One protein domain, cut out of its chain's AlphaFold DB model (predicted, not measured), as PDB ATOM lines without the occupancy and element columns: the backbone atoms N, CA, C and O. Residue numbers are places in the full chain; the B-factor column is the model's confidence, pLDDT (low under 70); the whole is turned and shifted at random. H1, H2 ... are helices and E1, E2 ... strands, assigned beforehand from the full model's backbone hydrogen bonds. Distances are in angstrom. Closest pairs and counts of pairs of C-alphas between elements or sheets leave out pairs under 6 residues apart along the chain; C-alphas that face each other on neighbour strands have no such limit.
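AT A GLANCE: This is residues 7 to 59 of the 658 residues of the protein "NACHT domain-containing protein" of Lentzea jiangxiensis (UniProt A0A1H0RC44). The domain is an open frame with few contacts: the longer helix H2 runs along one side, the strand hairpin of E1 and E2 lies across from it, and the shorter helix H1 reaches from the first residue of E2 to the first half of H2. The loops before and after H2 lie at the two ends of the longest axis. The printed part has 53 residues with two named helices and two named strands, in the order H1, H2, E1, E2; the sheet has the order E1 - E2 and is antiparallel, and the class is mixed, helices and strands. The whole is only just compact, close to loose, with a radius of gyration of the C-alphas of 11.7 A, and it spans 33 by 24 by 16 A.

IN THESE COORDINATES: The printed part begins at Gly 7, and H1 follows as residues 8 to 15, 10.7 A from first to last C-alpha; C-alpha 8 is at (-42.183, 31.909, -41.491). H2 is residues 22 to 36, 20.9 A long, from C-alpha 22 at (-45.960, 23.317, -46.399). E1 is residues 43 to 47, 11.7 A long. E2 is residues 53 to 57, 12.7 A long, and ends with C-alpha 57 at (-44.754, 38.273, -26.670).

HOW THE PARTS SIT: H1 and H2 are close but not clearly touching, with 1 pair of C-alphas within 8 A; the closest C-alphas are those of Val 12 and Val 25, 7.1 A apart. Their lines are about perpendicular, at 75 degrees. The closest C-alphas of H1 and E2 are those of Arg 8 and Arg 53, 6.0 A apart. H1 and E1 are apart. The closest C-alphas of H2 and E1 are those of Lys 33 and Leu 44, 7.5 A apart, while H2 and E2 are apart. E1 and E2 form a hairpin, antiparallel at 152 degrees between their directions; C-alphas 44 and 56 face each other at 4.6 A. N 45 and O 55 are within hydrogen-bond range at 2.9 A, and so are N 57 and O 43 at 2.9 A. In H1 and H2 every O i to N i+4 pair is within hydrogen-bond range.

THE WHOLE: The two C-alphas farthest apart are those of Gly 19 and Asp 40, 33.4 A. The printed part has no cut and runs from residue 7 to residue 59, whose C-alphas are 21.3 A apart. The link E1 to E2 is tight, the links H1 to H2 and H2 to E1 are short, and no link is long. The mean pLDDT of the printed part is 72.3, and 13 residues are under 70, among them residues 17 to 20 and 48 to 51.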
ATOM      1  N   GLY A   7     -39.244  35.254 -39.603       74.69
ATOM      2  CA  GLY A   7     -39.881  34.926 -40.872       74.69
ATOM      3  C   GLY A   7     -40.409  33.493 -40.853       74.69
ATOM      4  O   GLY A   7     -39.774  32.586 -40.320       74.69
ATOM      5  N   ARG A   8     -41.579  33.253 -41.456       73.12
ATOM      6  CA  ARG A   8     -42.183  31.909 -41.491       73.12
ATOM      7  C   ARG A   8     -41.236  30.824 -42.015       73.12
ATOM      8  O   ARG A   8     -41.282  29.713 -41.507       73.12
ATOM      9  N   GLY A   9     -40.429  31.120 -43.035       71.31
ATOM     10  CA  GLY A   9     -39.459  30.162 -43.579       71.31
ATOM     11  C   GLY A   9     -38.362  29.816 -42.574       71.31
ATOM     12  O   GLY A   9     -38.060  28.642 -42.383       71.31
ATOM     13  N   ASP A  10     -37.845  30.824 -41.875       71.31
ATOM     14  CA  ASP A  10     -36.766  30.672 -40.898       71.31
ATOM     15  C   ASP A  10     -37.245  29.899 -39.670       71.31
ATOM     16  O   ASP A  10     -36.632  28.904 -39.300       71.31
ATOM     17  N   LEU A  11     -38.411  30.255 -39.117       72.38
ATOM     18  CA  LEU A  11     -39.016  29.525 -37.996       72.38
ATOM     19  C   LEU A  11     -39.193  28.040 -38.332       72.38
ATOM     20  O   LEU A  11     -39.003  27.167 -37.491       72.38
ATOM     21  N   VAL A  12     -39.556  27.749 -39.581       72.31
ATOM     22  CA  VAL A  12     -39.786  26.382 -40.039       72.31
ATOM     23  C   VAL A  12     -38.487  25.609 -40.177       72.31
ATOM     24  O   VAL A  12     -38.413  24.490 -39.682       72.31
ATOM     25  N   ASN A  13     -37.481  26.217 -40.804       69.62
ATOM     26  CA  ASN A  13     -36.168  25.611 -41.006       69.62
ATOM     27  C   ASN A  13     -35.395  25.425 -39.692       69.62
ATOM     28  O   ASN A  13     -34.576  24.516 -39.583       69.62
ATOM     29  N   GLU A  14     -35.632  26.283 -38.698       70.00
ATOM     30  CA  GLU A  14     -34.950  26.223 -37.404       70.00
ATOM     31  C   GLU A  14     -35.569  25.204 -36.442       70.00
ATOM     32  O   GLU A  14     -34.834  24.522 -35.717       70.00
ATOM     33  N   VAL A  15     -36.903  25.101 -36.422       69.62
ATOM     34  CA  VAL A  15     -37.643  24.298 -35.433       69.62
ATOM     35  C   VAL A  15     -37.973  22.893 -35.941       69.62
ATOM     36  O   VAL A  15     -38.066  21.975 -35.128       69.62
ATOM     37  N   TRP A  16     -38.133  22.697 -37.255       75.69
ATOM     38  CA  TRP A  16     -38.449  21.388 -37.836       75.69
ATOM     39  C   TRP A  16     -37.451  20.996 -38.936       75.69
ATOM     40  O   TRP A  16     -36.983  21.854 -39.682       75.69
ATOM     41  N   PRO A  17     -37.132  19.701 -39.108       63.06
ATOM     42  CA  PRO A  17     -36.141  19.267 -40.086       63.06
ATOM     43  C   PRO A  17     -36.633  19.465 -41.529       63.06
ATOM     44  O   PRO A  17     -37.838  19.449 -41.809       63.06
ATOM     45  N   LEU A  18     -35.689  19.589 -42.468       56.16
ATOM     46  CA  LEU A  18     -35.960  19.623 -43.908       56.16
ATOM     47  C   LEU A  18     -36.696  18.342 -44.350       56.16
ATOM     48  O   LEU A  18     -36.290  17.237 -44.004       56.16
ATOM     49  N   GLY A  19     -37.775  18.492 -45.131       64.12
ATOM     50  CA  GLY A  19     -38.556  17.371 -45.686       64.12
ATOM     51  C   GLY A  19     -40.063  17.413 -45.412       64.12
ATOM     52  O   GLY A  19     -40.814  16.601 -45.947       64.12
ATOM     53  N   HIS A  20     -40.547  18.369 -44.615       65.00
ATOM     54  CA  HIS A  20     -41.981  18.536 -44.379       65.00
ATOM     55  C   HIS A  20     -42.655  19.376 -45.469       65.00
ATOM     56  O   HIS A  20     -42.174  20.438 -45.857       65.00
ATOM     57  N   THR A  21     -43.819  18.923 -45.941       73.81
ATOM     58  CA  THR A  21     -44.635  19.703 -46.878       73.81
ATOM     59  C   THR A  21     -45.150  20.987 -46.202       73.81
ATOM     60  O   THR A  21     -45.424  20.978 -44.996       73.81
ATOM     61  N   PRO A  22     -45.376  22.087 -46.950       68.50
ATOM     62  CA  PRO A  22     -45.960  23.317 -46.399       68.50
ATOM     63  C   PRO A  22     -47.275  23.103 -45.627       68.50
ATOM     64  O   PRO A  22     -47.580  23.839 -44.688       68.50
ATOM     65  N   ALA A  23     -48.048  22.071 -45.985       72.69
ATOM     66  CA  ALA A  23     -49.268  21.680 -45.283       72.69
ATOM     67  C   ALA A  23     -48.993  21.078 -43.890       72.69
ATOM     68  O   ALA A  23     -49.661  21.443 -42.920       72.69
ATOM     69  N   ALA A  24     -47.985  20.206 -43.766       72.38
ATOM     70  CA  ALA A  24     -47.576  19.624 -42.485       72.38
ATOM     71  C   ALA A  24     -47.063  20.703 -41.519       72.38
ATOM     72  O   ALA A  24     -47.414  20.711 -40.338       72.38
ATOM     73  N   VAL A  25     -46.313  21.666 -42.053       69.25
ATOM     74  CA  VAL A  25     -45.835  22.842 -41.325       69.25
ATOM     75  C   VAL A  25     -46.995  23.686 -40.790       69.25
ATOM     76  O   VAL A  25     -47.013  24.025 -39.610       69.25
ATOM     77  N   ASN A  26     -48.007  23.975 -41.613       72.31
ATOM     78  CA  ASN A  26     -49.181  24.735 -41.169       72.31
ATOM     79  C   ASN A  26     -49.983  24.004 -40.097       72.31
ATOM     80  O   ASN A  26     -50.445  24.626 -39.146       72.31
ATOM     81  N   SER A  27     -50.137  22.685 -40.228       74.81
ATOM     82  CA  SER A  27     -50.794  21.864 -39.209       74.81
ATOM     83  C   SER A  27     -50.048  21.922 -37.872       74.81
ATOM     84  O   SER A  27     -50.682  22.022 -36.821       74.81
ATOM     85  N   ARG A  28     -48.710  21.890 -37.896       73.25
ATOM     86  CA  ARG A  28     -47.876  21.987 -36.690       73.25
ATOM     87  C   ARG A  28     -47.880  23.386 -36.091       73.25
ATOM     88  O   ARG A  28     -48.070  23.500 -34.891       73.25
ATOM     89  N   LEU A  29     -47.778  24.436 -36.903       73.75
ATOM     90  CA  LEU A  29     -47.874  25.813 -36.423       73.75
ATOM     91  C   LEU A  29     -49.258  26.105 -35.825       73.75
ATOM     92  O   LEU A  29     -49.351  26.765 -34.798       73.75
ATOM     93  N   SER A  30     -50.335  25.587 -36.418       74.88
ATOM     94  CA  SER A  30     -51.684  25.699 -35.848       74.88
ATOM     95  C   SER A  30     -51.819  24.943 -34.527       74.88
ATOM     96  O   SER A  30     -52.443  25.459 -33.604       74.88
ATOM     97  N   ARG A  31     -51.210  23.755 -34.405       73.94
ATOM     98  CA  ARG A  31     -51.148  23.011 -33.136       73.94
ATOM     99  C   ARG A  31     -50.317  23.735 -32.083       73.94
ATOM    100  O   ARG A  31     -50.765  23.833 -30.952       73.94
ATOM    101  N   PHE A  32     -49.175  24.296 -32.465       73.88
ATOM    102  CA  PHE A  32     -48.341  25.121 -31.599       73.88
ATOM    103  C   PHE A  32     -49.118  26.344 -31.101       73.88
ATOM    104  O   PHE A  32     -49.245  26.546 -29.903       73.88
ATOM    105  N   LYS A  33     -49.780  27.081 -32.004       73.62
ATOM    106  CA  LYS A  33     -50.689  28.181 -31.641       73.62
ATOM    107  C   LYS A  33     -51.794  27.735 -30.685       73.62
ATOM    108  O   LYS A  33     -52.119  28.467 -29.763       73.62
ATOM    109  N   ALA A  34     -52.390  26.565 -30.911       74.62
ATOM    110  CA  ALA A  34     -53.433  26.034 -30.039       74.62
ATOM    111  C   ALA A  34     -52.895  25.632 -28.656       74.62
ATOM    112  O   ALA A  34     -53.578  25.877 -27.670       74.62
ATOM    113  N   ALA A  35     -51.686  25.068 -28.585       70.75
ATOM    114  CA  ALA A  35     -51.023  24.689 -27.339       70.75
ATOM    115  C   ALA A  35     -50.593  25.901 -26.502       70.75
ATOM    116  O   ALA A  35     -50.547  25.813 -25.284       70.75
ATOM    117  N   LEU A  36     -50.317  27.028 -27.157       72.75
ATOM    118  CA  LEU A  36     -49.947  28.281 -26.506       72.75
ATOM    119  C   LEU A  36     -51.147  29.087 -25.979       72.75
ATOM    120  O   LEU A  36     -50.985  29.889 -25.071       72.75
ATOM    121  N   ARG A  37     -52.358  28.874 -26.518       76.06
ATOM    122  CA  ARG A  37     -53.580  29.604 -26.112       76.06
ATOM    123  C   ARG A  37     -53.941  29.543 -24.620       76.06
ATOM    124  O   ARG A  37     -54.522  30.519 -24.165       76.06
ATOM    125  N   PRO A  38     -53.708  28.441 -23.885       75.38
ATOM    126  CA  PRO A  38     -54.036  28.368 -22.461       75.38
ATOM    127  C   PRO A  38     -53.040  29.099 -21.550       75.38
ATOM    128  O   PRO A  38     -53.282  29.159 -20.350       75.38
ATOM    129  N   ILE A  39     -51.909  29.580 -22.080       74.69
ATOM    130  CA  ILE A  39     -50.874  30.246 -21.288       74.69
ATOM    131  C   ILE A  39     -51.231  31.732 -21.204       74.69
ATOM    132  O   ILE A  39     -51.098  32.467 -22.185       74.69
ATOM    133  N   ASP A  40     -51.706  32.162 -20.038       73.62
ATOM    134  CA  ASP A  40     -52.007  33.568 -19.771       73.62
ATOM    135  C   ASP A  40     -50.753  34.439 -19.951       73.62
ATOM    136  O   ASP A  40     -49.658  34.079 -19.520       73.62
ATOM    137  N   GLY A  41     -50.915  35.590 -20.610       69.88
ATOM    138  CA  GLY A  41     -49.823  36.533 -20.883       69.88
ATOM    139  C   GLY A  41     -48.985  36.225 -22.128       69.88
ATOM    140  O   GLY A  41     -48.075  36.986 -22.437       69.88
ATOM    141  N   LEU A  42     -49.299  35.155 -22.866       74.69
ATOM    142  CA  LEU A  42     -48.572  34.781 -24.073       74.69
ATOM    143  C   LEU A  42     -49.356  35.152 -25.341       74.69
ATOM    144  O   LEU A  42     -50.392  34.565 -25.665       74.69
ATOM    145  N   GLU A  43     -48.834  36.110 -26.109       75.44
ATOM    146  CA  GLU A  43     -49.446  36.568 -27.358       75.44
ATOM    147  C   GLU A  43     -48.546  36.255 -28.560       75.44
ATOM    148  O   GLU A  43     -47.462  36.810 -28.730       75.44
ATOM    149  N   LEU A  44     -49.009  35.381 -29.462       75.06
ATOM    150  CA  LEU A  44     -48.346  35.203 -30.755       75.06
ATOM    151  C   LEU A  44     -48.863  36.244 -31.754       75.06
ATOM    152  O   LEU A  44     -49.857  36.014 -32.458       75.06
ATOM    153  N   ARG A  45     -48.162  37.371 -31.857       76.38
ATOM    154  CA  ARG A  45     -48.502  38.436 -32.800       76.38
ATOM    155  C   ARG A  45     -48.099  38.039 -34.216       76.38
ATOM    156  O   ARG A  45     -46.947  37.712 -34.505       76.38
ATOM    157  N   ASN A  46     -49.080  38.068 -35.118       72.88
ATOM    158  CA  ASN A  46     -48.811  38.086 -36.551       72.88
ATOM    159  C   ASN A  46     -48.584  39.544 -36.946       72.88
ATOM    160  O   ASN A  46     -49.551  40.298 -37.088       72.88
ATOM    161  N   GLU A  47     -47.338  39.930 -37.168       76.94
ATOM    162  CA  GLU A  47     -47.065  41.211 -37.806       76.94
ATOM    163  C   GLU A  47     -47.486  41.085 -39.273       76.94
ATOM    164  O   GLU A  47     -46.969  40.252 -40.020       76.94
ATOM    165  N   ARG A  48     -48.516  41.845 -39.670       65.75
ATOM    166  CA  ARG A  48     -49.158  41.756 -40.996       65.75
ATOM    167  C   ARG A  48     -48.308  42.336 -42.135       65.75
ATOM    168  O   ARG A  48     -48.838  42.587 -43.218       65.75
ATOM    169  N   ASP A  49     -47.010  42.490 -41.927       60.12
ATOM    170  CA  ASP A  49     -46.081  42.864 -42.982       60.12
ATOM    171  C   ASP A  49     -45.854  41.672 -43.918       60.12
ATOM    172  O   ASP A  49     -45.830  40.512 -43.503       60.12
ATOM    173  N   ARG A  50     -45.746  41.930 -45.226       59.16
ATOM    174  CA  ARG A  50     -45.326  40.908 -46.195       59.16
ATOM    175  C   ARG A  50     -43.795  40.928 -46.265       59.16
ATOM    176  O   ARG A  50     -43.263  41.952 -46.692       59.16
ATOM    177  N   PRO A  51     -43.084  39.829 -45.931       65.94
ATOM    178  CA  PRO A  51     -43.568  38.481 -45.582       65.94
ATOM    179  C   PRO A  51     -44.004  38.317 -44.113       65.94
ATOM    180  O   PRO A  51     -43.393  38.910 -43.233       65.94
ATOM    181  N   VAL A  52     -45.004  37.450 -43.859       71.06
ATOM    182  CA  VAL A  52     -45.574  37.190 -42.516       71.06
ATOM    183  C   VAL A  52     -44.477  36.817 -41.523       71.06
ATOM    184  O   VAL A  52     -43.758  35.830 -41.737       71.06
ATOM    185  N   ARG A  53     -44.403  37.569 -40.424       76.06
ATOM    186  CA  ARG A  53     -43.504  37.299 -39.301       76.06
ATOM    187  C   ARG A  53     -44.296  36.934 -38.052       76.06
ATOM    188  O   ARG A  53     -45.422  37.396 -37.860       76.06
ATOM    189  N   TYR A  54     -43.700  36.083 -37.229       76.00
ATOM    190  CA  TYR A  54     -44.257  35.684 -35.942       76.00
ATOM    191  C   TYR A  54     -43.386  36.250 -34.827       76.00
ATOM    192  O   TYR A  54     -42.173  36.038 -34.837       76.00
ATOM    193  N   ARG A  55     -44.008  36.935 -33.866       80.00
ATOM    194  CA  ARG A  55     -43.384  37.332 -32.602       80.00
ATOM    195  C   ARG A  55     -44.150  36.679 -31.461       80.00
ATOM    196  O   ARG A  55     -45.380  36.721 -31.455       80.00
ATOM    197  N   LEU A  56     -43.423  36.047 -30.544       79.69
ATOM    198  CA  LEU A  56     -43.971  35.585 -29.276       79.69
ATOM    199  C   LEU A  56     -43.727  36.691 -28.251       79.69
ATOM    200  O   LEU A  56     -42.574  37.003 -27.977       79.69
ATOM    201  N   ASP A  57     -44.796  37.310 -27.768       79.75
ATOM    202  CA  ASP A  57     -44.754  38.273 -26.670       79.75
ATOM    203  C   ASP A  57     -45.081  37.503 -25.386       79.75
ATOM    204  O   ASP A  57     -46.183  36.966 -25.254       79.75
ATOM    205  N   VAL A  58     -44.084  37.327 -24.523       83.00
ATOM    206  CA  VAL A  58     -44.186  36.604 -23.254       83.00
ATOM    207  C   VAL A  58     -43.214  37.250 -22.273       83.00
ATOM    208  O   VAL A  58     -42.071  37.511 -22.637       83.00
ATOM    209  N   ASP A  59     -43.675  37.522 -21.053       82.12
ATOM    210  CA  ASP A  59     -42.813  38.003 -19.972       82.12
ATOM    211  C   ASP A  59     -41.735  36.948 -19.675       82.12
ATOM    212  O   ASP A  59     -42.042  35.760 -19.540       82.12
TER     213      ASP A  59